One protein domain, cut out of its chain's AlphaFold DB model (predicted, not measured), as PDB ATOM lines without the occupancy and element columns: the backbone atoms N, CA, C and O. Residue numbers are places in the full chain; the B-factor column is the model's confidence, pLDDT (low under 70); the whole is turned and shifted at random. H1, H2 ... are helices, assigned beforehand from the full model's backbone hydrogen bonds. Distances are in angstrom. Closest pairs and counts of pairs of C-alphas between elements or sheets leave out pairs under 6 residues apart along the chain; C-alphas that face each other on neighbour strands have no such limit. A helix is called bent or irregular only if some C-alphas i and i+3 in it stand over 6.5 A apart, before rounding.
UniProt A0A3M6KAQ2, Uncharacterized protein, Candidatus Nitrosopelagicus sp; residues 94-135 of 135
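What this domain is: This is residues 94 to 135 of the 135 residues of an uncharacterized protein of Candidatus Nitrosopelagicus sp (UniProt A0A3M6KAQ2). The printed part is an open, bent chain of three helices, roughly an L: H1 makes one arm, the short helix H2 sits at the corner between the arms, and H3 makes the other arm and much of the length. There is no packed core; H1 and H3 stay apart, each is only near H2, and residues 94 to 99, which belong to H1, and residues 122 to 135, of which 122 to 133 belong to H3, stick out free. The printed part has 42 residues with three named helices, in the order H1, H2, H3, and no named strand; the class is all helix. The whole is only just extended, close to loose, with a radius of gyration of the C-alphas of 13.9 A, and its C-alphas span 43 by 20 by 9 A along their three main axes.

How they stand to each other: The printed part begins with H1, residues 94 to 107. Residues 94 to 99, which belong to H1, stand free: no C-alpha 8 or more residues away along the chain comes within 10 A of theirs. A tight link of 3 residues joins H1 to H2, residues 111 to 117. H1 and H2 are close but not clearly touching, with 2 pairs of C-alphas within 8 A. Their closest C-alphas are those of Gln 104 and Thr 111, 7.4 A apart, and their centres are 12.3 A apart. The lines of H1 and H2 stand at 82 degrees, about perpendicular. A tight link of 2 residues joins H2 to H3, residues 120 to 133. H2 and H3 are also close but not clearly touching, again with 2 pairs of C-alphas within 8 A. Their closest C-alphas are those of Gln 115 and Thr 121, 6.0 A apart, and their centres are 16.8 A apart. The lines of H2 and H3 stand at 73 degrees, about perpendicular. H1 and H3 are apart. Residues 122 to 135, of which 122 to 133 belong to H3, stand free. In the backbones of H1 and H2, every O i to N i+4 pair is within hydrogen-bond range, and in H3 9 of 10 are.

Where its parts are: H1 runs from Lys 94 to Leu 107, 19.9 A from first to last C-alpha. It begins with C-alpha 94 at (-13.327, 34.251, -49.959) and ends with C-alpha 107 at (-10.010, 42.369, -32.118). H2 runs from Thr 111, with its C-alpha at (-8.893, 48.072, -41.633), to Lys 117, and its first and last C-alphas are 10.0 A apart. H3 runs from Leu 120 to Asn 133, 20.4 A from first to last C-alpha, and its last C-alpha is at (13.514, 53.208, -60.724). H1 and H3, with 14 residues each, are the longest helices, and H2 has 7 residues.

The domain as a whole: The two C-alphas farthest apart are those of Tyr 106 and Lys 135, at 44.0 A, while the first and last printed C-alphas, of Lys 94 and Lys 135, are 36.3 A apart. The printed residues run from 94 to 135 without a gap, and Lys 135 is the last residue of the full chain of 135 residues. Both links between the helices are tight, and there is no long link. The mean pLDDT of the printed part is 76.0; it is 88 for H1, 72 for H2 and 68 for H3. The model's confidence is low, under 70, at 11 residues: residues 119 to 126, residue 130, and residues 134 to 135.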
ATOM      1  N   LYS A  94     -12.185  34.032 -50.861       92.56
ATOM      2  CA  LYS A  94     -13.327  34.251 -49.959       92.56
ATOM      3  C   LYS A  94     -13.060  33.734 -48.550       92.56
ATOM      4  O   LYS A  94     -13.271  34.462 -47.584       92.56
ATOM      5  N   TYR A  95     -12.547  32.514 -48.417       94.12
ATOM      6  CA  TYR A  95     -12.254  31.901 -47.123       94.12
ATOM      7  C   TYR A  95     -11.234  32.715 -46.314       94.12
ATOM      8  O   TYR A  95     -11.443  32.991 -45.128       94.12
ATOM      9  N   PHE A  96     -10.145  33.156 -46.946       91.38
ATOM     10  CA  PHE A  96      -9.139  33.991 -46.294       91.38
ATOM     11  C   PHE A  96      -9.669  35.387 -45.973       91.38
ATOM     12  O   PHE A  96      -9.405  35.890 -44.877       91.38
ATOM     13  N   SER A  97     -10.470  35.980 -46.862       91.12
ATOM     14  CA  SER A  97     -11.173  37.235 -46.581       91.12
ATOM     15  C   SER A  97     -12.066  37.100 -45.339       91.12
ATOM     16  O   SER A  97     -11.942  37.885 -44.397       91.12
ATOM     17  N   ASN A  98     -12.854  36.023 -45.249       92.50
ATOM     18  CA  ASN A  98     -13.704  35.722 -44.096       92.50
ATOM     19  C   ASN A  98     -12.891  35.553 -42.800       92.50
ATOM     20  O   ASN A  98     -13.301  36.050 -41.746       92.50
ATOM     21  N   ILE A  99     -11.715  34.912 -42.855       90.50
ATOM     22  CA  ILE A  99     -10.795  34.829 -41.706       90.50
ATOM     23  C   ILE A  99     -10.347  36.228 -41.263       90.50
ATOM     24  O   ILE A  99     -10.374  36.522 -40.064       90.50
ATOM     25  N   ILE A 100      -9.921  37.080 -42.200       87.38
ATOM     26  CA  ILE A 100      -9.442  38.436 -41.903       87.38
ATOM     27  C   ILE A 100     -10.572  39.263 -41.290       87.38
ATOM     28  O   ILE A 100     -10.391  39.818 -40.207       87.38
ATOM     29  N   THR A 101     -11.752  39.282 -41.912       88.38
ATOM     30  CA  THR A 101     -12.921  40.017 -41.412       88.38
ATOM     31  C   THR A 101     -13.379  39.517 -40.043       88.38
ATOM     32  O   THR A 101     -13.731  40.317 -39.177       88.38
ATOM     33  N   SER A 102     -13.352  38.204 -39.801       87.88
ATOM     34  CA  SER A 102     -13.694  37.641 -38.491       87.88
ATOM     35  C   SER A 102     -12.710  38.094 -37.404       87.88
ATOM     36  O   SER A 102     -13.122  38.534 -36.329       87.88
ATOM     37  N   LYS A 103     -11.403  38.090 -37.701       83.81
ATOM     38  CA  LYS A 103     -10.367  38.584 -36.780       83.81
ATOM     39  C   LYS A 103     -10.435  40.097 -36.562       83.81
ATOM     40  O   LYS A 103     -10.253  40.526 -35.427       83.81
ATOM     41  N   GLN A 104     -10.721  40.879 -37.607       83.31
ATOM     42  CA  GLN A 104     -10.974  42.326 -37.521       83.31
ATOM     43  C   GLN A 104     -12.062  42.617 -36.490       83.31
ATOM     44  O   GLN A 104     -11.831  43.355 -35.537       83.31
ATOM     45  N   LYS A 105     -13.217  41.958 -36.641       85.56
ATOM     46  CA  LYS A 105     -14.361  42.109 -35.734       85.56
ATOM     47  C   LYS A 105     -14.044  41.668 -34.308       85.56
ATOM     48  O   LYS A 105     -14.462  42.328 -33.369       85.56
ATOM     49  N   TYR A 106     -13.324  40.558 -34.138       83.44
ATOM     50  CA  TYR A 106     -12.989  40.040 -32.809       83.44
ATOM     51  C   TYR A 106     -12.013  40.942 -32.043       83.44
ATOM     52  O   TYR A 106     -12.128  41.075 -30.827       83.44
ATOM     53  N   LEU A 107     -11.037  41.530 -32.738       82.12
ATOM     54  CA  LEU A 107     -10.010  42.369 -32.118       82.12
ATOM     55  C   LEU A 107     -10.400  43.851 -32.035       82.12
ATOM     56  O   LEU A 107      -9.655  44.611 -31.423       82.12
ATOM     57  N   ASP A 108     -11.519  44.245 -32.651       82.88
ATOM     58  CA  ASP A 108     -11.970  45.639 -32.787       82.88
ATOM     59  C   ASP A 108     -10.884  46.556 -33.378       82.88
ATOM     60  O   ASP A 108     -10.593  47.646 -32.891       82.88
ATOM     61  N   ILE A 109     -10.207  46.055 -34.416       80.00
ATOM     62  CA  ILE A 109      -9.116  46.761 -35.092       80.00
ATOM     63  C   ILE A 109      -9.624  47.300 -36.427       80.00
ATOM     64  O   ILE A 109     -10.269  46.576 -37.191       80.00
ATOM     65  N   ASP A 110      -9.283  48.551 -36.734       78.75
ATOM     66  CA  ASP A 110      -9.590  49.159 -38.023       78.75
ATOM     67  C   ASP A 110      -8.864  48.479 -39.203       78.75
ATOM     68  O   ASP A 110      -7.856  47.773 -39.076       78.75
ATOM     69  N   THR A 111      -9.406  48.684 -40.402       73.56
ATOM     70  CA  THR A 111      -8.893  48.072 -41.633       73.56
ATOM     71  C   THR A 111      -7.445  48.476 -41.924       73.56
ATOM     72  O   THR A 111      -6.672  47.649 -42.408       73.56
ATOM     73  N   GLN A 112      -7.061  49.712 -41.596       72.56
ATOM     74  CA  GLN A 112      -5.745  50.275 -41.903       72.56
ATOM     75  C   GLN A 112      -4.643  49.598 -41.078       72.56
ATOM     76  O   GLN A 112      -3.650  49.117 -41.625       72.56
ATOM     77  N   THR A 113      -4.872  49.427 -39.780       73.69
ATOM     78  CA  THR A 113      -3.966  48.738 -38.856       73.69
ATOM     79  C   THR A 113      -3.772  47.270 -39.252       73.69
ATOM     80  O   THR A 113      -2.698  46.697 -39.060       73.69
ATOM     81  N   ILE A 114      -4.795  46.624 -39.820       71.06
ATOM     82  CA  ILE A 114      -4.676  45.242 -40.297       71.06
ATOM     83  C   ILE A 114      -3.938  45.147 -41.628       71.06
ATOM     84  O   ILE A 114      -3.115  44.246 -41.777       71.06
ATOM     85  N   GLN A 115      -4.134  46.092 -42.545       71.00
ATOM     86  CA  GLN A 115      -3.316  46.183 -43.757       71.00
ATOM     87  C   GLN A 115      -1.832  46.401 -43.428       71.00
ATOM     88  O   GLN A 115      -0.975  45.752 -44.028       71.00
ATOM     89  N   GLU A 116      -1.527  47.223 -42.421       72.88
ATOM     90  CA  GLU A 116      -0.164  47.416 -41.915       72.88
ATOM     91  C   GLU A 116       0.419  46.139 -41.298       72.88
ATOM     92  O   GLU A 116       1.541  45.749 -41.625       72.88
ATOM     93  N   LYS A 117      -0.345  45.441 -40.446       72.69
ATOM     94  CA  LYS A 117       0.089  44.174 -39.825       72.69
ATOM     95  C   LYS A 117       0.266  43.036 -40.831       72.69
ATOM     96  O   LYS A 117       1.097  42.162 -40.604       72.69
ATOM     97  N   LEU A 118      -0.497  43.048 -41.922       70.88
ATOM     98  CA  LEU A 118      -0.362  42.110 -43.040       70.88
ATOM     99  C   LEU A 118       0.736  42.527 -44.034       70.88
ATOM    100  O   LEU A 118       1.010  41.788 -44.974       70.88
ATOM    101  N   GLY A 119       1.375  43.687 -43.833       67.12
ATOM    102  CA  GLY A 119       2.452  44.189 -44.688       67.12
ATOM    103  C   GLY A 119       1.996  44.692 -46.060       67.12
ATOM    104  O   GLY A 119       2.842  44.935 -46.918       67.12
ATOM    105  N   LEU A 120       0.688  44.871 -46.273       62.50
ATOM    106  CA  LEU A 120       0.111  45.252 -47.567       62.50
ATOM    107  C   LEU A 120       0.437  46.704 -47.935       62.50
ATOM    108  O   LEU A 120       0.820  46.975 -49.067       62.50
ATOM    109  N   THR A 121       0.412  47.620 -46.966       59.81
ATOM    110  CA  THR A 121       0.765  49.036 -47.185       59.81
ATOM    111  C   THR A 121       2.226  49.246 -47.581       59.81
ATOM    112  O   THR A 121       2.539  50.208 -48.274       59.81
ATOM    113  N   LYS A 122       3.133  48.344 -47.179       60.66
ATOM    114  CA  LYS A 122       4.546  48.399 -47.588       60.66
ATOM    115  C   LYS A 122       4.767  47.874 -49.005       60.66
ATOM    116  O   LYS A 122       5.746  48.260 -49.642       60.66
ATOM    117  N   LEU A 123       3.886  46.999 -49.489       59.66
ATOM    118  CA  LEU A 123       3.987  46.417 -50.822       59.66
ATOM    119  C   LEU A 123       3.701  47.471 -51.901       59.66
ATOM    120  O   LEU A 123       4.475  47.593 -52.844       59.66
ATOM    121  N   ASP A 124       2.661  48.287 -51.709       66.00
ATOM    122  CA  ASP A 124       2.290  49.365 -52.639       66.00
ATOM    123  C   ASP A 124       3.399  50.421 -52.772       66.00
ATOM    124  O   ASP A 124       3.738  50.854 -53.878       66.00
ATOM    125  N   SER A 125       4.034  50.793 -51.652       66.31
ATOM    126  CA  SER A 125       5.189  51.700 -51.668       66.31
ATOM    127  C   SER A 125       6.401  51.098 -52.382       66.31
ATOM    128  O   SER A 125       7.077  51.803 -53.123       66.31
ATOM    129  N   LEU A 126       6.647  49.793 -52.213       60.69
ATOM    130  CA  LEU A 126       7.730  49.075 -52.893       60.69
ATOM    131  C   LEU A 126       7.494  48.977 -54.404       60.69
ATOM    132  O   LEU A 126       8.432  49.139 -55.177       60.69
ATOM    133  N   ILE A 127       6.254  48.729 -54.834       71.56
ATOM    134  CA  ILE A 127       5.890  48.686 -56.257       71.56
ATOM    135  C   ILE A 127       6.126  50.053 -56.897       71.56
ATOM    136  O   ILE A 127       6.768  50.129 -57.940       71.56
ATOM    137  N   THR A 128       5.685  51.124 -56.235       76.38
ATOM    138  CA  THR A 128       5.869  52.496 -56.732       76.38
ATOM    139  C   THR A 128       7.357  52.847 -56.856       76.38
ATOM    140  O   THR A 128       7.790  53.385 -57.870       76.38
ATOM    141  N   GLU A 129       8.170  52.478 -55.862       73.88
ATOM    142  CA  GLU A 129       9.621  52.703 -55.879       73.88
ATOM    143  C   GLU A 129      10.330  51.891 -56.980       73.88
ATOM    144  O   GLU A 129      11.269  52.379 -57.609       73.88
ATOM    145  N   ILE A 130       9.877  50.668 -57.265       67.88
ATOM    146  CA  ILE A 130      10.391  49.857 -58.379       67.88
ATOM    147  C   ILE A 130       9.996  50.471 -59.730       67.88
ATOM    148  O   ILE A 130      10.840  50.565 -60.619       67.88
ATOM    149  N   GLU A 131       8.743  50.903 -59.891       77.94
ATOM    150  CA  GLU A 131       8.247  51.530 -61.123       77.94
ATOM    151  C   GLU A 131       8.963  52.848 -61.439       77.94
ATOM    152  O   GLU A 131       9.248  53.126 -62.605       77.94
ATOM    153  N   ASP A 132       9.297  53.640 -60.421       78.19
ATOM    154  CA  ASP A 132      10.032  54.891 -60.601       78.19
ATOM    155  C   ASP A 132      11.530  54.679 -60.869       78.19
ATOM    156  O   ASP A 132      12.126  55.478 -61.584       78.19
ATOM    157  N   ASN A 133      12.132  53.583 -60.390       71.12
ATOM    158  CA  ASN A 133      13.514  53.208 -60.724       71.12
ATOM    159  C   ASN A 133      13.667  52.559 -62.115       71.12
ATOM    160  O   ASN A 133      14.791  52.361 -62.580       71.12
ATOM    161  N   LEU A 134      12.559  52.185 -62.765       67.31
ATOM    162  CA  LEU A 134      12.537  51.614 -64.119       67.31
ATOM    163  C   LEU A 134      12.257  52.660 -65.219       67.31
ATOM    164  O   LEU A 134      12.283  52.299 -66.398       67.31
ATOM    165  N   LYS A 135      11.986  53.921 -64.854       52.09
ATOM    166  CA  LYS A 135      11.893  55.072 -65.772       52.09
ATOM    167  C   LYS A 135      13.254  55.732 -65.973       52.09
ATOM    168  O   LYS A 135      13.488  56.197 -67.111       52.09
TER     169      LYS A 135